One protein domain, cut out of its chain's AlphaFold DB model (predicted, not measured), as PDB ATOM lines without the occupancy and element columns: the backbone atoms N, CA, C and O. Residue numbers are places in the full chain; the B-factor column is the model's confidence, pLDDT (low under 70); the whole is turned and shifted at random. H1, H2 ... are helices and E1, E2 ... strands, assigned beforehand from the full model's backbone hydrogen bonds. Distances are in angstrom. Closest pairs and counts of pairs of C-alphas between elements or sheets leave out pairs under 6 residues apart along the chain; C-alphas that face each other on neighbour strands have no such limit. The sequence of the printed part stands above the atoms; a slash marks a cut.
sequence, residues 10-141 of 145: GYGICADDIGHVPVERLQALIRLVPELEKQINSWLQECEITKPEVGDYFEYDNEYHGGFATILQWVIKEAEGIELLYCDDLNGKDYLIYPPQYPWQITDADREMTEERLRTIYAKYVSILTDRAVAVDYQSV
ATOM      1  N   GLY A  10     -24.001  28.348  14.616       79.19
ATOM      2  CA  GLY A  10     -24.202  28.288  16.054       79.19
ATOM      3  C   GLY A  10     -24.400  26.864  16.556       79.19
ATOM      4  O   GLY A  10     -24.389  25.906  15.790       79.19
ATOM      5  N   TYR A  11     -24.573  26.719  17.865       82.75
ATOM      6  CA  TYR A  11     -24.792  25.415  18.489       82.75
ATOM      7  C   TYR A  11     -26.286  25.132  18.624       82.75
ATOM      8  O   TYR A  11     -27.009  25.920  19.241       82.75
ATOM      9  N   GLY A  12     -26.773  24.032  18.058       85.75
ATOM     10  CA  GLY A  12     -28.213  23.841  17.945       85.75
ATOM     11  C   GLY A  12     -28.663  22.472  17.478       85.75
ATOM     12  O   GLY A  12     -27.898  21.507  17.462       85.75
ATOM     13  N   ILE A  13     -29.941  22.413  17.112       85.62
ATOM     14  CA  ILE A  13     -30.635  21.209  16.659       85.62
ATOM     15  C   ILE A  13     -31.353  21.456  15.334       85.62
ATOM     16  O   ILE A  13     -31.759  22.579  15.037       85.62
ATOM     17  N   CYS A  14     -31.560  20.387  14.568       83.94
ATOM     18  CA  CYS A  14     -32.521  20.391  13.471       83.94
ATOM     19  C   CYS A  14     -33.915  20.116  14.045       83.94
ATOM     20  O   CYS A  14     -34.130  19.099  14.708       83.94
ATOM     21  N   ALA A  15     -34.856  21.032  13.827       80.88
ATOM     22  CA  ALA A  15     -36.230  20.872  14.292       80.88
ATOM     23  C   ALA A  15     -36.990  19.823  13.467       80.88
ATOM     24  O   ALA A  15     -37.870  19.149  14.001       80.88
ATOM     25  N   ASP A  16     -36.596  19.607  12.211       79.56
ATOM     26  CA  ASP A  16     -37.186  18.583  11.343       79.56
ATOM     27  C   ASP A  16     -36.916  17.148  11.857       79.56
ATOM     28  O   ASP A  16     -37.776  16.268  11.776       79.56
ATOM     29  N   ASP A  17     -35.770  16.918  12.519       81.31
ATOM     30  CA  ASP A  17     -35.426  15.620  13.132       81.31
ATOM     31  C   ASP A  17     -36.388  15.211  14.269       81.31
ATOM     32  O   ASP A  17     -36.514  14.021  14.597       81.31
ATOM     33  N   ILE A  18     -37.114  16.174  14.852       78.50
ATOM     34  CA  ILE A  18     -38.142  15.918  15.871       78.50
ATOM     35  C   ILE A  18     -39.266  15.052  15.272       78.50
ATOM     36  O   ILE A  18     -39.781  14.141  15.937       78.50
ATOM     37  N   GLY A  19     -39.574  15.264  13.988       75.44
ATOM     38  CA  GLY A  19     -40.578  14.537  13.225       75.44
ATOM     39  C   GLY A  19     -42.008  14.824  13.686       75.44
ATOM     40  O   GLY A  19     -42.368  15.941  14.039       75.44
ATOM     41  N   HIS A  20     -42.857  13.793  13.669       77.44
ATOM     42  CA  HIS A  20     -44.270  13.941  14.009       77.44
ATOM     43  C   HIS A  20     -44.495  13.938  15.529       77.44
ATOM     44  O   HIS A  20     -44.345  12.903  16.185       77.44
ATOM     45  N   VAL A  21     -44.933  15.076  16.069       80.94
ATOM     46  CA  VAL A  21     -45.243  15.265  17.493       80.94
ATOM     47  C   VAL A  21     -46.761  15.335  17.692       80.94
ATOM     48  O   VAL A  21     -47.426  16.082  16.979       80.94
ATOM     49  N   PRO A  22     -47.348  14.592  18.649       83.31
ATOM     50  CA  PRO A  22     -48.758  14.755  18.993       83.31
ATOM     51  C   PRO A  22     -49.009  16.117  19.654       83.31
ATOM     52  O   PRO A  22     -48.217  16.574  20.479       83.31
ATOM     53  N   VAL A  23     -50.161  16.727  19.364       85.62
ATOM     54  CA  VAL A  23     -50.539  18.047  19.901       85.62
ATOM     55  C   VAL A  23     -50.493  18.114  21.432       85.62
ATOM     56  O   VAL A  23     -50.116  19.136  21.995       85.62
ATOM     57  N   GLU A  24     -50.780  17.010  22.123       85.62
ATOM     58  CA  GLU A  24     -50.728  16.928  23.589       85.62
ATOM     59  C   GLU A  24     -49.324  17.218  24.143       85.62
ATOM     60  O   GLU A  24     -49.186  17.857  25.187       85.62
ATOM     61  N   ARG A  25     -48.272  16.784  23.438       87.06
ATOM     62  CA  ARG A  25     -46.880  17.049  23.828       87.06
ATOM     63  C   ARG A  25     -46.492  18.498  23.572       87.06
ATOM     64  O   ARG A  25     -45.810  19.097  24.398       87.06
ATOM     65  N   LEU A  26     -46.979  19.076  22.475       85.94
ATOM     66  CA  LEU A  26     -46.800  20.497  22.188       85.94
ATOM     67  C   LEU A  26     -47.492  21.365  23.250       85.94
ATOM     68  O   LEU A  26     -46.891  22.284  23.795       85.94
ATOM     69  N   GLN A  27     -48.721  21.012  23.632       85.94
ATOM     70  CA  GLN A  27     -49.434  21.669  24.727       85.94
ATOM     71  C   GLN A  27     -48.708  21.509  26.065       85.94
ATOM     72  O   GLN A  27     -48.644  22.458  26.842       85.94
ATOM     73  N   ALA A  28     -48.133  20.337  26.348       88.12
ATOM     74  CA  ALA A  28     -47.335  20.128  27.555       88.12
ATOM     75  C   ALA A  28     -46.085  21.022  27.591       88.12
ATOM     76  O   ALA A  28     -45.746  21.532  28.659       88.12
ATOM     77  N   LEU A  29     -45.439  21.244  26.442       87.81
ATOM     78  CA  LEU A  29     -44.323  22.179  26.307       87.81
ATOM     79  C   LEU A  29     -44.776  23.622  26.582       87.81
ATOM     80  O   LEU A  29     -44.165  24.308  27.397       87.81
ATOM     81  N   ILE A  30     -45.871  24.058  25.955       86.62
ATOM     82  CA  ILE A  30     -46.411  25.420  26.099       86.62
ATOM     83  C   ILE A  30     -46.848  25.695  27.548       86.62
ATOM     84  O   ILE A  30     -46.602  26.777  28.068       86.62
ATOM     85  N   ARG A  31     -47.397  24.701  28.258       87.56
ATOM     86  CA  ARG A  31     -47.767  24.815  29.684       87.56
ATOM     87  C   ARG A  31     -46.604  25.112  30.627       87.56
ATOM     88  O   ARG A  31     -46.843  25.534  31.757       87.56
ATOM     89  N   LEU A  32     -45.357  24.872  30.217       86.56
ATOM     90  CA  LEU A  32     -44.195  25.271  31.016       86.56
ATOM     91  C   LEU A  32     -44.044  26.795  31.093       86.56
ATOM     92  O   LEU A  32     -43.334  27.294  31.963       86.56
ATOM     93  N   VAL A  33     -44.696  27.508  30.177       88.88
ATOM     94  CA  VAL A  33     -44.437  28.898  29.838       88.88
ATOM     95  C   VAL A  33     -45.778  29.651  29.827       88.88
ATOM     96  O   VAL A  33     -46.434  29.765  28.790       88.88
ATOM     97  N   PRO A  34     -46.258  30.094  31.007       86.44
ATOM     98  CA  PRO A  34     -47.640  30.533  31.185       86.44
ATOM     99  C   PRO A  34     -47.968  31.853  30.481       86.44
ATOM    100  O   PRO A  34     -49.151  32.146  30.297       86.44
ATOM    101  N   GLU A  35     -46.978  32.675  30.122       87.81
ATOM    102  CA  GLU A  35     -47.240  33.907  29.379       87.81
ATOM    103  C   GLU A  35     -47.437  33.599  27.891       87.81
ATOM    104  O   GLU A  35     -48.466  33.984  27.327       87.81
ATOM    105  N   LEU A  36     -46.545  32.802  27.292       85.94
ATOM    106  CA  LEU A  36     -46.721  32.267  25.937       85.94
ATOM    107  C   LEU A  36     -48.035  31.481  25.787       85.94
ATOM    108  O   LEU A  36     -48.768  31.684  24.820       85.94
ATOM    109  N   GLU A  37     -48.382  30.630  26.760       88.25
ATOM    110  CA  GLU A  37     -49.641  29.872  26.755       88.25
ATOM    111  C   GLU A  37     -50.864  30.791  26.643       88.25
ATOM    112  O   GLU A  37     -51.779  30.524  25.861       88.25
ATOM    113  N   LYS A  38     -50.898  31.891  27.402       88.19
ATOM    114  CA  LYS A  38     -52.007  32.852  27.343       88.19
ATOM    115  C   LYS A  38     -52.083  33.551  25.995       88.19
ATOM    116  O   LYS A  38     -53.192  33.762  25.508       88.19
ATOM    117  N   GLN A  39     -50.943  33.920  25.413       88.06
ATOM    118  CA  GLN A  39     -50.908  34.598  24.117       88.06
ATOM    119  C   GLN A  39     -51.435  33.690  23.006       88.06
ATOM    120  O   GLN A  39     -52.338  34.090  22.273       88.06
ATOM    121  N   ILE A  40     -50.951  32.446  22.950       86.56
ATOM    122  CA  ILE A  40     -51.409  31.453  21.974       86.56
ATOM    123  C   ILE A  40     -52.897  31.145  22.179       86.56
ATOM    124  O   ILE A  40     -53.663  31.163  21.222       86.56
ATOM    125  N   ASN A  41     -53.346  30.919  23.418       86.44
ATOM    126  CA  ASN A  41     -54.761  30.640  23.690       86.44
ATOM    127  C   ASN A  41     -55.677  31.822  23.343       86.44
ATOM    128  O   ASN A  41     -56.790  31.604  22.871       86.44
ATOM    129  N   SER A  42     -55.220  33.059  23.559       88.06
ATOM    130  CA  SER A  42     -55.974  34.257  23.166       88.06
ATOM    131  C   SER A  42     -56.112  34.330  21.647       88.06
ATOM    132  O   SER A  42     -57.219  34.512  21.153       88.06
ATOM    133  N   TRP A  43     -55.024  34.088  20.911       88.00
ATOM    134  CA  TRP A  43     -55.050  34.052  19.450       88.00
ATOM    135  C   TRP A  43     -55.944  32.927  18.905       88.00
ATOM    136  O   TRP A  43     -56.788  33.172  18.049       88.00
ATOM    137  N   LEU A  44     -55.852  31.714  19.466       87.31
ATOM    138  CA  LEU A  44     -56.731  30.594  19.104       87.31
ATOM    139  C   LEU A  44     -58.211  30.937  19.324       87.31
ATOM    140  O   LEU A  44     -59.065  30.560  18.520       87.31
ATOM    141  N   GLN A  45     -58.520  31.668  20.400       87.50
ATOM    142  CA  GLN A  45     -59.872  32.145  20.676       87.50
ATOM    143  C   GLN A  45     -60.329  33.204  19.661       87.50
ATOM    144  O   GLN A  45     -61.485  33.162  19.241       87.50
ATOM    145  N   GLU A  46     -59.452  34.126  19.257       88.12
ATOM    146  CA  GLU A  46     -59.742  35.123  18.213       88.12
ATOM    147  C   GLU A  46     -59.985  34.480  16.843       88.12
ATOM    148  O   GLU A  46     -60.852  34.933  16.099       88.12
ATOM    149  N   CYS A  47     -59.283  33.389  16.537       84.00
ATOM    150  CA  CYS A  47     -59.480  32.594  15.324       84.00
ATOM    151  C   CYS A  47     -60.671  31.618  15.406       84.00
ATOM    152  O   CYS A  47     -60.906  30.866  14.463       84.00
ATOM    153  N   GLU A  48     -61.420  31.608  16.516       84.12
ATOM    154  CA  GLU A  48     -62.546  30.698  16.776       84.12
ATOM    155  C   GLU A  48     -62.168  29.197  16.714       84.12
ATOM    156  O   GLU A  48     -63.018  28.319  16.522       84.12
ATOM    157  N   ILE A  49     -60.890  28.871  16.940       82.94
ATOM    158  CA  ILE A  49     -60.360  27.506  16.873       82.94
ATOM    159  C   ILE A  49     -60.711  26.769  18.168       82.94
ATOM    160  O   ILE A  49     -60.129  26.977  19.231       82.94
ATOM    161  N   THR A  50     -61.692  25.867  18.092       75.50
ATOM    162  CA  THR A  50     -62.185  25.124  19.269       75.50
ATOM    163  C   THR A  50     -61.385  23.851  19.563       75.50
ATOM    164  O   THR A  50     -61.452  23.312  20.668       75.50
ATOM    165  N   LYS A  51     -60.670  23.331  18.560       81.12
ATOM    166  CA  LYS A  51     -59.832  22.132  18.652       81.12
ATOM    167  C   LYS A  51     -58.517  22.405  17.923       81.12
ATOM    168  O   LYS A  51     -58.463  22.145  16.728       81.12
ATOM    169  N   PRO A  52     -57.507  22.939  18.621       80.62
ATOM    170  CA  PRO A  52     -56.232  23.230  17.993       80.62
ATOM    171  C   PRO A  52     -55.511  21.927  17.640       80.62
ATOM    172  O   PRO A  52     -55.372  21.026  18.474       80.62
ATOM    173  N   GLU A  53     -55.060  21.838  16.402       83.56
ATOM    174  CA  GLU A  53     -54.143  20.840  15.877       83.56
ATOM    175  C   GLU A  53     -52.726  21.428  15.814       83.56
ATOM    176  O   GLU A  53     -52.518  22.624  15.991       83.56
ATOM    177  N   VAL A  54     -51.715  20.589  15.567       80.94
ATOM    178  CA  VAL A  54     -50.310  21.041  15.482       80.94
ATOM    179  C   VAL A  54     -50.135  22.156  14.441       80.94
ATOM    180  O   VAL A  54     -49.375  23.088  14.682       80.94
ATOM    181  N   GLY A  55     -50.876  22.085  13.330       78.25
ATOM    182  CA  GLY A  55     -50.861  23.102  12.279       78.25
ATOM    183  C   GLY A  55     -51.319  24.479  12.761       78.25
ATOM    184  O   GLY A  55     -50.654  25.458  12.451       78.25
ATOM    185  N   ASP A  56     -52.360  24.558  13.597       82.44
ATOM    186  CA  ASP A  56     -52.847  25.841  14.130       82.44
ATOM    187  C   ASP A  56     -51.769  26.550  14.969       82.44
ATOM    188  O   ASP A  56     -51.630  27.769  14.928       82.44
ATOM    189  N   TYR A  57     -50.952  25.788  15.706       80.19
ATOM    190  CA  TYR A  57     -49.819  26.347  16.452       80.19
ATOM    191  C   TYR A  57     -48.692  26.840  15.540       80.19
ATOM    192  O   TYR A  57     -47.958  27.746  15.924       80.19
ATOM    193  N   PHE A  58     -48.532  26.254  14.353       80.25
ATOM    194  CA  PHE A  58     -47.567  26.733  13.362       80.25
ATOM    195  C   PHE A  58     -48.069  27.983  12.645       80.25
ATOM    196  O   PHE A  58     -47.269  28.850  12.317       80.25
ATOM    197  N   GLU A  59     -49.381  28.116  12.450       79.44
ATOM    198  CA  GLU A  59     -49.988  29.322  11.874       79.44
ATOM    199  C   GLU A  59     -49.926  30.531  12.812       79.44
ATOM    200  O   GLU A  59     -49.924  31.672  12.347       79.44
ATOM    201  N   TYR A  60     -49.810  30.301  14.123       77.31
ATOM    202  CA  TYR A  60     -49.493  31.369  15.068       77.31
ATOM    203  C   TYR A  60     -48.147  32.043  14.730       77.31
ATOM    204  O   TYR A  60     -48.023  33.264  14.849       77.31
ATOM    205  N   ASP A  61     -47.157  31.276  14.247       71.44
ATOM    206  CA  ASP A  61     -45.909  31.812  13.691       71.44
ATOM    207  C   ASP A  61     -46.114  32.312  12.253       71.44
ATOM    208  O   ASP A  61     -45.754  31.671  11.266       71.44
ATOM    209  N   ASN A  62     -46.722  33.490  12.143       60.19
ATOM    210  CA  ASN A  62     -47.051  34.118  10.864       60.19
ATOM    211  C   ASN A  62     -45.843  34.808  10.192       60.19
ATOM    212  O   ASN A  62     -45.966  35.326   9.086       60.19
ATOM    213  N   GLU A  63     -44.688  34.882  10.867       58.81
ATOM    214  CA  GLU A  63     -43.526  35.634  10.372       58.81
ATOM    215  C   GLU A  63     -42.490  34.735   9.688       58.81
ATOM    216  O   GLU A  63     -41.979  35.106   8.631       58.81
ATOM    217  N   TYR A  64     -42.222  33.543  10.236       59.34
ATOM    218  CA  TYR A  64     -41.173  32.657   9.716       59.34
ATOM    219  C   TYR A  64     -41.659  31.265   9.304       59.34
ATOM    220  O   TYR A  64     -40.931  30.571   8.598       59.34
ATOM    221  N   HIS A  65     -42.872  30.860   9.703       64.81
ATOM    222  CA  HIS A  65     -43.406  29.509   9.500       64.81
ATOM    223  C   HIS A  65     -42.445  28.388   9.943       64.81
ATOM    224  O   HIS A  65     -42.515  27.272   9.430       64.81
ATOM    225  N   GLY A  66     -41.581  28.651  10.927       66.00
ATOM    226  CA  GLY A  66     -40.518  27.739  11.374       66.00
ATOM    227  C   GLY A  66     -41.008  26.568  12.234       66.00
ATOM    228  O   GLY A  66     -40.217  25.830  12.830       66.00
ATOM    229  N   GLY A  67     -42.331  26.413  12.352       81.06
ATOM    230  CA  GLY A  67     -42.997  25.296  13.005       81.06
ATOM    231  C   GLY A  67     -42.501  25.046  14.430       81.06
ATOM    232  O   GLY A  67     -42.648  25.877  15.330       81.06
ATOM    233  N   PHE A  68     -41.909  23.872  14.658       80.94
ATOM    234  CA  PHE A  68     -41.390  23.499  15.976       80.94
ATOM    235  C   PHE A  68     -40.190  24.341  16.421       80.94
ATOM    236  O   PHE A  68     -40.016  24.532  17.626       80.94
ATOM    237  N   ALA A  69     -39.370  24.838  15.491       83.25
ATOM    238  CA  ALA A  69     -38.187  25.624  15.823       83.25
ATOM    239  C   ALA A  69     -38.579  26.945  16.494       83.25
ATOM    240  O   ALA A  69     -38.052  27.266  17.562       83.25
ATOM    241  N   THR A  70     -39.563  27.655  15.935       83.06
ATOM    242  CA  THR A  70     -40.052  28.930  16.479       83.06
ATOM    243  C   THR A  70     -40.722  28.744  17.841       83.06
ATOM    244  O   THR A  70     -40.461  29.490  18.785       83.06
ATOM    245  N   ILE A  71     -41.535  27.693  18.003       86.00
ATOM    246  CA  ILE A  71     -42.187  27.411  19.291       86.00
ATOM    247  C   ILE A  71     -41.139  27.101  20.369       86.00
ATOM    248  O   ILE A  71     -41.211  27.636  21.477       86.00
ATOM    249  N   LEU A  72     -40.141  26.269  20.053       86.62
ATOM    250  CA  LEU A  72     -39.038  25.975  20.971       86.62
ATOM    251  C   LEU A  72     -38.220  27.227  21.303       86.62
ATOM    252  O   LEU A  72     -37.840  27.402  22.460       86.62
ATOM    253  N   GLN A  73     -37.983  28.103  20.325       87.88
ATOM    254  CA  GLN A  73     -37.308  29.382  20.529       87.88
ATOM    255  C   GLN A  73     -38.031  30.220  21.587       87.88
ATOM    256  O   GLN A  73     -37.394  30.675  22.535       87.88
ATOM    257  N   TRP A  74     -39.351  30.400  21.468       86.12
ATOM    258  CA  TRP A  74     -40.126  31.187  22.432       86.12
ATOM    259  C   TRP A  74     -40.176  30.540  23.811       86.12
ATOM    260  O   TRP A  74     -39.964  31.224  24.813       86.12
ATOM    261  N   VAL A  75     -40.386  29.222  23.866       88.00
ATOM    262  CA  VAL A  75     -40.414  28.475  25.129       88.00
ATOM    263  C   VAL A  75     -39.083  28.606  25.865       88.00
ATOM    264  O   VAL A  75     -39.070  28.920  27.052       88.00
ATOM    265  N   ILE A  76     -37.956  28.407  25.176       87.19
ATOM    266  CA  ILE A  76     -36.623  28.508  25.785       87.19
ATOM    267  C   ILE A  76     -36.300  29.959  26.151       87.19
ATOM    268  O   ILE A  76     -35.720  30.206  27.210       87.19
ATOM    269  N   LYS A  77     -36.705  30.928  25.326       86.62
ATOM    270  CA  LYS A  77     -36.504  32.351  25.613       86.62
ATOM    271  C   LYS A  77     -37.239  32.788  26.874       86.62
ATOM    272  O   LYS A  77     -36.653  33.493  27.686       86.62
ATOM    273  N   GLU A  78     -38.480  32.362  27.075       87.00
ATOM    274  CA  GLU A  78     -39.226  32.713  28.287       87.00
ATOM    275  C   GLU A  78     -38.783  31.886  29.507       87.00
ATOM    276  O   GLU A  78     -38.666  32.430  30.602       87.00
ATOM    277  N   ALA A  79     -38.485  30.593  29.335       85.94
ATOM    278  CA  ALA A  79     -38.125  29.712  30.447       85.94
ATOM    279  C   ALA A  79     -36.683  29.901  30.949       85.94
ATOM    280  O   ALA A  79     -36.439  29.859  32.154       85.94
ATOM    281  N   GLU A  80     -35.723  30.078  30.039       82.75
ATOM    282  CA  GLU A  80     -34.289  30.156  30.355       82.75
ATOM    283  C   GLU A  80     -33.705  31.560  30.112       82.75
ATOM    284  O   GLU A  80     -32.586  31.835  30.541       82.75
ATOM    285  N   GLY A  81     -34.432  32.461  29.436       80.69
ATOM    286  CA  GLY A  81     -33.948  33.812  29.121       80.69
ATOM    287  C   GLY A  81     -32.935  33.864  27.973       80.69
ATOM    288  O   GLY A  81     -32.218  34.853  27.848       80.69
ATOM    289  N   ILE A  82     -32.837  32.802  27.166       82.25
ATOM    290  CA  ILE A  82     -31.811  32.656  26.124       82.25
ATOM    291  C   ILE A  82     -32.393  33.016  24.762       82.25
ATOM    292  O   ILE A  82     -33.441  32.505  24.366       82.25
ATOM    293  N   GLU A  83     -31.686  33.858  24.013       80.88
ATOM    294  CA  GLU A  83     -32.063  34.191  22.645       80.88
ATOM    295  C   GLU A  83     -31.459  33.187  21.658       80.88
ATOM    296  O   GLU A  83     -30.265  33.206  21.359       80.88
ATOM    297  N   LEU A  84     -32.306  32.277  21.178       84.19
ATOM    298  CA  LEU A  84     -31.988  31.371  20.078       84.19
ATOM    299  C   LEU A  84     -32.371  32.019  18.743       84.19
ATOM    300  O   LEU A  84     -33.250  32.882  18.702       84.19
ATOM    301  N   LEU A  85     -31.732  31.587  17.661       82.94
ATOM    302  CA  LEU A  85     -32.059  31.955  16.289       82.94
ATOM    303  C   LEU A  85     -32.662  30.762  15.556       82.94
ATOM    304  O   LEU A  85     -32.094  29.669  15.546       82.94
ATOM    305  N   TYR A  86     -33.801  31.012  14.921       82.44
ATOM    306  CA  TYR A  86     -34.339  30.161  13.874       82.44
ATOM    307  C   TYR A  86     -33.601  30.443  12.559       82.44
ATOM    308  O   TYR A  86     -33.404  31.608  12.200       82.44
ATOM    309  N   CYS A  87     -33.182  29.391  11.859       77.38
ATOM    310  CA  CYS A  87     -32.613  29.468  10.515       77.38
ATOM    311  C   CYS A  87     -33.053  28.248   9.704       77.38
ATOM    312  O   CYS A  87     -32.982  27.130  10.211       77.38
ATOM    313  N   ASP A  88     -33.423  28.442   8.446       75.81
ATOM    314  CA  ASP A  88     -33.647  27.361   7.491       75.81
ATOM    315  C   ASP A  88     -32.432  27.158   6.567       75.81
ATOM    316  O   ASP A  88     -31.661  28.078   6.287       75.81
ATOM    317  N   ASP A  89     -32.219  25.916   6.134       75.44
ATOM    318  CA  ASP A  89     -31.206  25.560   5.133       75.44
ATOM    319  C   ASP A  89     -31.788  25.572   3.713       75.44
ATOM    320  O   ASP A  89     -32.989  25.410   3.518       75.44
ATOM    321  N   LEU A  90     -30.915  25.634   2.701       63.97
ATOM    322  CA  LEU A  90     -31.242  25.484   1.273       63.97
ATOM    323  C   LEU A  90     -32.166  24.299   0.939       63.97
ATOM    324  O   LEU A  90     -32.869  24.322  -0.071       63.97
ATOM    325  N   ASN A  91     -32.142  23.245   1.755       67.81
ATOM    326  CA  ASN A  91     -33.001  22.073   1.596       67.81
ATOM    327  C   ASN A  91     -34.401  22.226   2.228       67.81
ATOM    328  O   ASN A  91     -35.151  21.250   2.246       67.81
ATOM    329  N   GLY A  92     -34.747  23.408   2.749       69.62
ATOM    330  CA  GLY A  92     -35.994  23.674   3.472       69.62
ATOM    331  C   GLY A  92     -36.055  22.972   4.828       69.62
ATOM    332  O   GLY A  92     -37.123  22.536   5.243       69.62
ATOM    333  N   LYS A  93     -34.897  22.769   5.468       78.19
ATOM    334  CA  LYS A  93     -34.814  22.172   6.804       78.19
ATOM    335  C   LYS A  93     -34.715  23.258   7.852       78.19
ATOM    336  O   LYS A  93     -33.820  24.093   7.762       78.19
ATOM    337  N   ASP A  94     -35.544  23.149   8.879       82.94
ATOM    338  CA  ASP A  94     -35.580  24.100   9.983       82.94
ATOM    339  C   ASP A  94     -34.535  23.767  11.049       82.94
ATOM    340  O   ASP A  94     -34.439  22.633  11.540       82.94
ATOM    341  N   TYR A  95     -33.774  24.779  11.455       82.88
ATOM    342  CA  TYR A  95     -32.781  24.699  12.516       82.88
ATOM    343  C   TYR A  95     -33.058  25.732  13.599       82.88
ATOM    344  O   TYR A  95     -33.487  26.857  13.349       82.88
ATOM    345  N   LEU A  96     -32.755  25.334  14.832       86.50
ATOM    346  CA  LEU A  96     -32.760  26.208  15.991       86.50
ATOM    347  C   LEU A  96     -31.356  26.219  16.582       86.50
ATOM    348  O   LEU A  96     -30.890  25.200  17.099       86.50
ATOM    349  N   ILE A  97     -30.679  27.359  16.476       87.12
ATOM    350  CA  ILE A  97     -29.271  27.514  16.840       87.12
ATOM    351  C   ILE A  97     -29.075  28.620  17.869       87.12
ATOM    352  O   ILE A  97     -29.765  29.632  17.881       87.12
ATOM    353  N   TYR A  98     -28.083  28.440  18.730       85.19
ATOM    354  CA  TYR A  98     -27.552  29.494  19.579       85.19
ATOM    355  C   TYR A  98     -26.325  30.100  18.879       85.19
ATOM    356  O   TYR A  98     -25.276  29.439  18.818       85.19
ATOM    357  N   PRO A  99     -26.444  31.301  18.284       81.19
ATOM    358  CA  PRO A  99     -25.348  31.936  17.565       81.19
ATOM    359  C   PRO A  99     -24.286  32.474  18.532       81.19
ATOM    360  O   PRO A  99     -24.595  32.839  19.671       81.19
ATOM    361  N   PRO A 100     -23.028  32.611  18.087       74.44
ATOM    362  CA  PRO A 100     -22.030  33.321  18.867       74.44
ATOM    363  C   PRO A 100     -22.397  34.802  18.971       74.44
ATOM    364  O   PRO A 100     -22.592  35.486  17.967       74.44
ATOM    365  N   GLN A 101     -22.447  35.305  20.201       71.62
ATOM    366  CA  GLN A 101     -22.732  36.708  20.475       71.62
ATOM    367  C   GLN A 101     -21.468  37.559  20.373       71.62
ATOM    368  O   GLN A 101     -20.370  37.160  20.777       71.62
ATOM    369  N   TYR A 102     -21.625  38.779  19.862       68.75
ATOM    370  CA  TYR A 102     -20.531  39.739  19.848       68.75
ATOM    371  C   TYR A 102     -20.146  40.162  21.271       68.75
ATOM    372  O   TYR A 102     -21.031  40.324  22.111       68.75
ATOM    373  N   PRO A 103     -18.862  40.461  21.556       69.88
ATOM    374  CA  PRO A 103     -18.396  40.799  22.906       69.88
ATOM    375  C   PRO A 103     -19.144  41.937  23.615       69.88
ATOM    376  O   PRO A 103     -19.149  41.992  24.842       69.88
ATOM    377  N   TRP A 104     -19.758  42.850  22.857       73.31
ATOM    378  CA  TRP A 104     -20.562  43.968  23.368       73.31
ATOM    379  C   TRP A 104     -22.054  43.638  23.564       73.31
ATOM    380  O   TRP A 104     -22.785  44.474  24.084       73.31
ATOM    381  N   GLN A 105     -22.503  42.450  23.147       67.12
ATOM    382  CA  GLN A 105     -23.862  41.915  23.328       67.12
ATOM    383  C   GLN A 105     -23.910  40.738  24.311       67.12
ATOM    384  O   GLN A 105     -24.993  40.368  24.746       67.12
ATOM    385  N   ILE A 106     -22.751  40.184  24.686       69.56
ATOM    386  CA  ILE A 106     -22.632  39.123  25.689       69.56
ATOM    387  C   ILE A 106     -23.183  39.623  27.030       69.56
ATOM    388  O   ILE A 106     -22.606  40.518  27.658       69.56
ATOM    389  N   THR A 107     -24.277  39.016  27.483       68.69
ATOM    390  CA  THR A 107     -24.770  39.181  28.851       68.69
ATOM    391  C   THR A 107     -23.949  38.326  29.820       68.69
ATOM    392  O   THR A 107     -23.176  37.458  29.415       68.69
ATOM    393  N   ASP A 108     -24.095  38.552  31.127       67.69
ATOM    394  CA  ASP A 108     -23.423  37.715  32.131       67.69
ATOM    395  C   ASP A 108     -23.859  36.237  32.011       67.69
ATOM    396  O   ASP A 108     -23.036  35.334  32.137       67.69
ATOM    397  N   ALA A 109     -25.117  35.997  31.616       64.62
ATOM    398  CA  ALA A 109     -25.653  34.662  31.354       64.62
ATOM    399  C   ALA A 109     -25.016  33.984  30.125       64.62
ATOM    400  O   ALA A 109     -24.796  32.773  30.150       64.62
ATOM    401  N   ASP A 110     -24.670  34.748  29.080       67.94
ATOM    402  CA  ASP A 110     -23.950  34.229  27.906       67.94
ATOM    403  C   ASP A 110     -22.504  33.839  28.254       67.94
ATOM    404  O   ASP A 110     -21.956  32.904  27.675       67.94
ATOM    405  N   ARG A 111     -21.873  34.510  29.232       67.88
ATOM    406  CA  ARG A 111     -20.509  34.165  29.687       67.88
ATOM    407  C   ARG A 111     -20.443  32.831  30.415       67.88
ATOM    408  O   ARG A 111     -19.412  32.166  30.367       67.88
ATOM    409  N   GLU A 112     -21.521  32.461  31.097       70.50
ATOM    410  CA  GLU A 112     -21.662  31.183  31.797       70.50
ATOM    411  C   GLU A 112     -22.296  30.092  30.915       70.50
ATOM    412  O   GLU A 112     -22.535  28.970  31.379       70.50
ATOM    413  N   MET A 113     -22.602  30.405  29.651       75.88
ATOM    414  CA  MET A 113     -23.199  29.463  28.716       75.88
ATOM    415  C   MET A 113     -22.129  28.526  28.155       75.88
ATOM    416  O   MET A 113     -21.185  28.950  27.491       75.88
ATOM    417  N   THR A 114     -22.283  27.228  28.409       80.50
ATOM    418  CA  THR A 114     -21.407  26.181  27.872       80.50
ATOM    419  C   THR A 114     -22.169  25.286  26.901       80.50
ATOM    420  O   THR A 114     -23.392  25.150  26.989       80.50
ATOM    421  N   GLU A 115     -21.448  24.618  25.999       80.56
ATOM    422  CA  GLU A 115     -22.025  23.638  25.065       80.56
ATOM    423  C   GLU A 115     -22.795  22.528  25.800       80.56
ATOM    424  O   GLU A 115     -23.877  22.125  25.380       80.56
ATOM    425  N   GLU A 116     -22.286  22.075  26.949       82.62
ATOM    426  CA  GLU A 116     -22.943  21.069  27.792       82.62
ATOM    427  C   GLU A 116     -24.272  21.573  28.367       82.62
ATOM    428  O   GLU A 116     -25.265  20.835  28.407       82.62
ATOM    429  N   ARG A 117     -24.316  22.845  28.783       83.31
ATOM    430  CA  ARG A 117     -25.533  23.483  29.288       83.31
ATOM    431  C   ARG A 117     -26.563  23.638  28.174       83.31
ATOM    432  O   ARG A 117     -27.711  23.254  28.375       83.31
ATOM    433  N   LEU A 118     -26.146  24.100  26.994       83.31
ATOM    434  CA  LEU A 118     -27.010  24.180  25.812       83.31
ATOM    435  C   LEU A 118     -27.560  22.803  25.439       83.31
ATOM    436  O   LEU A 118     -28.766  22.650  25.276       83.31
ATOM    437  N   ARG A 119     -26.712  21.771  25.391       85.44
ATOM    438  CA  ARG A 119     -27.144  20.392  25.131       85.44
ATOM    439  C   ARG A 119     -28.169  19.910  26.155       85.44
ATOM    440  O   ARG A 119     -29.140  19.266  25.774       85.44
ATOM    441  N   THR A 120     -27.981  20.237  27.432       86.50
ATOM    442  CA  THR A 120     -28.929  19.883  28.500       86.50
ATOM    443  C   THR A 120     -30.274  20.587  28.312       86.50
ATOM    444  O   THR A 120     -31.320  19.954  28.452       86.50
ATOM    445  N   ILE A 121     -30.251  21.873  27.955       87.75
ATOM    446  CA  ILE A 121     -31.443  22.678  27.659       87.75
ATOM    447  C   ILE A 121     -32.189  22.076  26.466       87.75
ATOM    448  O   ILE A 121     -33.342  21.675  26.615       87.75
ATOM    449  N   TYR A 122     -31.524  21.914  25.320       85.81
ATOM    450  CA  TYR A 122     -32.137  21.316  24.134       85.81
ATOM    451  C   TYR A 122     -32.687  19.920  24.427       85.81
ATOM    452  O   TYR A 122     -33.846  19.655  24.125       85.81
ATOM    453  N   ALA A 123     -31.920  19.049  25.089       85.56
ATOM    454  CA  ALA A 123     -32.376  17.705  25.434       85.56
ATOM    455  C   ALA A 123     -33.628  17.720  26.325       85.56
ATOM    456  O   ALA A 123     -34.556  16.952  26.079       85.56
ATOM    457  N   LYS A 124     -33.693  18.612  27.323       88.25
ATOM    458  CA  LYS A 124     -34.860  18.768  28.204       88.25
ATOM    459  C   LYS A 124     -36.119  19.095  27.399       88.25
ATOM    460  O   LYS A 124     -37.109  18.382  27.531       88.25
ATOM    461  N   TYR A 125     -36.085  20.121  26.549       87.19
ATOM    462  CA  TYR A 125     -37.270  20.550  25.793       87.19
ATOM    463  C   TYR A 125     -37.619  19.594  24.644       87.19
ATOM    464  O   TYR A 125     -38.787  19.256  24.459       87.19
ATOM    465  N   VAL A 126     -36.619  19.069  23.931       85.12
ATOM    466  CA  VAL A 126     -36.828  18.066  22.876       85.12
ATOM    467  C   VAL A 126     -37.433  16.785  23.443       85.12
ATOM    468  O   VAL A 126     -38.355  16.252  22.833       85.12
ATOM    469  N   SER A 127     -37.003  16.333  24.630       85.56
ATOM    470  CA  SER A 127     -37.548  15.122  25.268       85.56
ATOM    471  C   SER A 127     -39.050  15.198  25.562       85.56
ATOM    472  O   SER A 127     -39.721  14.171  25.643       85.56
ATOM    473  N   ILE A 128     -39.596  16.410  25.699       86.12
ATOM    474  CA  ILE A 128     -41.032  16.630  25.907       86.12
ATOM    475  C   ILE A 128     -41.793  16.418  24.597       86.12
ATOM    476  O   ILE A 128     -42.893  15.871  24.610       86.12
ATOM    477  N   LEU A 129     -41.208  16.829  23.471       82.81
ATOM    478  CA  LEU A 129     -41.809  16.716  22.144       82.81
ATOM    479  C   LEU A 129     -41.651  15.302  21.573       82.81
ATOM    480  O   LEU A 129     -42.615  14.694  21.104       82.81
ATOM    481  N   THR A 130     -40.451  14.734  21.639       81.12
ATOM    482  CA  THR A 130     -40.115  13.467  20.987       81.12
ATOM    483  C   THR A 130     -39.195  12.617  21.858       81.12
ATOM    484  O   THR A 130     -38.310  13.121  22.540       81.12
ATOM    485  N   ASP A 131     -39.376  11.298  21.797       77.38
ATOM    486  CA  ASP A 131     -38.467  10.333  22.435       77.38
ATOM    487  C   ASP A 131     -37.231  10.049  21.562       77.38
ATOM    488  O   ASP A 131     -36.386   9.216  21.898       77.38
ATOM    489  N   ARG A 132     -37.137  10.697  20.394       75.94
ATOM    490  CA  ARG A 132     -36.014  10.548  19.469       75.94
ATOM    491  C   ARG A 132     -34.793  11.292  19.990       75.94
ATOM    492  O   ARG A 132     -34.884  12.413  20.484       75.94
ATOM    493  N   ALA A 133     -33.629  10.675  19.818       72.69
ATOM    494  CA  ALA A 133     -32.362  11.340  20.066       72.69
ATOM    495  C   ALA A 133     -32.100  12.352  18.942       72.69
ATOM    496  O   ALA A 133     -31.710  11.965  17.842       72.69
ATOM    497  N   VAL A 134     -32.329  13.633  19.221       78.56
ATOM    498  CA  VAL A 134     -31.939  14.727  18.324       78.56
ATOM    499  C   VAL A 134     -30.491  15.097  18.623       78.56
ATOM    500  O   VAL A 134     -30.119  15.315  19.780       78.56
ATOM    501  N   ALA A 135     -29.655  15.125  17.587       78.06
ATOM    502  CA  ALA A 135     -28.258  15.502  17.730       78.06
ATOM    503  C   ALA A 135     -28.153  17.012  17.985       78.06
ATOM    504  O   ALA A 135     -28.595  17.813  17.163       78.06
ATOM    505  N   VAL A 136     -27.563  17.387  19.124       81.81
ATOM    506  CA  VAL A 136     -27.192  18.775  19.424       81.81
ATOM    507  C   VAL A 136     -25.716  18.943  19.092       81.81
ATOM    508  O   VAL A 136     -24.861  18.389  19.797       81.81
ATOM    509  N   ASP A 137     -25.432  19.669  18.019       79.50
ATOM    510  CA  ASP A 137     -24.070  19.878  17.530       79.50
ATOM    511  C   ASP A 137     -23.906  21.264  16.892       79.50
ATOM    512  O   ASP A 137     -24.861  22.043  16.797       79.50
ATOM    513  N   TYR A 138     -22.679  21.595  16.490       77.06
ATOM    514  CA  TYR A 138     -22.410  22.847  15.796       77.06
ATOM    515  C   TYR A 138     -22.993  22.796  14.381       77.06
ATOM    516  O   TYR A 138     -22.621  21.953  13.568       77.06
ATOM    517  N   GLN A 139     -23.895  23.728  14.092       75.88
ATOM    518  CA  GLN A 139     -24.516  23.907  12.789       75.88
ATOM    519  C   GLN A 139     -23.921  25.144  12.122       75.88
ATOM    520  O   GLN A 139     -23.779  26.195  12.744       75.88
ATOM    521  N   SER A 140     -23.577  25.017  10.847       72.88
ATOM    522  CA  SER A 140     -23.222  26.132   9.972       72.88
ATOM    523  C   SER A 140     -24.078  25.996   8.726       72.88
ATOM    524  O   SER A 140     -23.740  25.229   7.829       72.88
ATOM    525  N   VAL A 141     -25.204  26.697   8.714       64.31
ATOM    526  CA  VAL A 141     -26.191  26.676   7.640       64.31
ATOM    527  C   VAL A 141     -25.766  27.697   6.583       64.31
ATOM    528  O   VAL A 141     -25.553  28.873   6.881       64.31
TER     529      VAL A 141
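This is residues 10 to 141 of the 145 residues of an uncharacterized protein of Anaerofilum sp. An201 (UniProt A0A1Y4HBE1). A small, strongly twisted sheet of four strands has two helices, H4 and H6, over one face and no named helix over the other. Three more helices, H1, H2 and H3, gather beyond the sheet at one end of the longest axis, and short H5 lies with the loop around residue 103 at the other end. The printed part has 132 residues, with six named helices and four named strands in the order E1 H1 H2 H3 H4 E2 E3 H5 H6 E4. The sheet's order is E2 E3 E1 E4, antiparallel, and the class is mixed, helices and strands. The whole is compact, with a radius of gyration of the C-alphas of 14.8 A and spans of 45 by 30 by 26 A.

E1, residues 10 to 14, is an inner strand between E3, residues 94 to 98, and E4, residues 137 to 140. N 13 and O 96 are 2.9 A apart, and N 10 and O 139 are 2.9 A apart, both within hydrogen-bond range. E2, residues 85 to 88, forms a hairpin with E3, with N 85 and O 97 at 2.8 A. H4, residues 68 to 80, is on the sheet at a height of 10.1 A, over E3 and along the strands; the closest C-alphas are those of Ala 69 and Leu 96, 5.5 A. H6, residues 115 to 129, is on the same face at a height of 9.9 A, over E1. H4 and H6 make two layers with the sheet, helices on one face. E3, H5 and H6, and E4 form a split strand-helix-strand unit, two strands running the same way with E1 between them, and its crossover is right-handed; H5 is residues 108 to 111. H1, residues 23 to 30, touches residues 125 to 129 of H6 alone, at a steep tilt of 40 degrees, opposite ways; the closest C-alphas are those of Arg 25 and Leu 129, 5.4 A. H2, residues 34 to 46, touches H3, residues 54 to 60, about perpendicular at 89 degrees, the closest C-alphas being those of Ile 40 and Tyr 60, 7.2 A. H2 and H4 only just touch, with 3 pairs of C-alphas within 8 A, the closest those of Leu 36 and Val 75, 7.4 A. Every O i to N i+4 pair is within hydrogen-bond range in H1, H2, H3 and H4; in H6 it is 9 of 11, and H5 is too short for such a pair.

E1 begins at C-alpha 10 (-24.202, 28.288, 16.054) and is 11.8 A long. H2 is 18.3 A, H4 17.4 A, E3 13.6 A and H6 21.2 A from first to last C-alpha. H6 begins at C-alpha 115 (-22.025, 23.638, 25.065), and E4 ends at C-alpha 140 (-23.222, 26.132, 9.972).

The two C-alphas farthest apart are those of Thr 50 and Pro 103, 46.7 A. The printed part has no cut, and no link is long. The mean pLDDT of the printed part is 80.4, and 18 residues are under 70, among them 62 to 66 and 105 to 111.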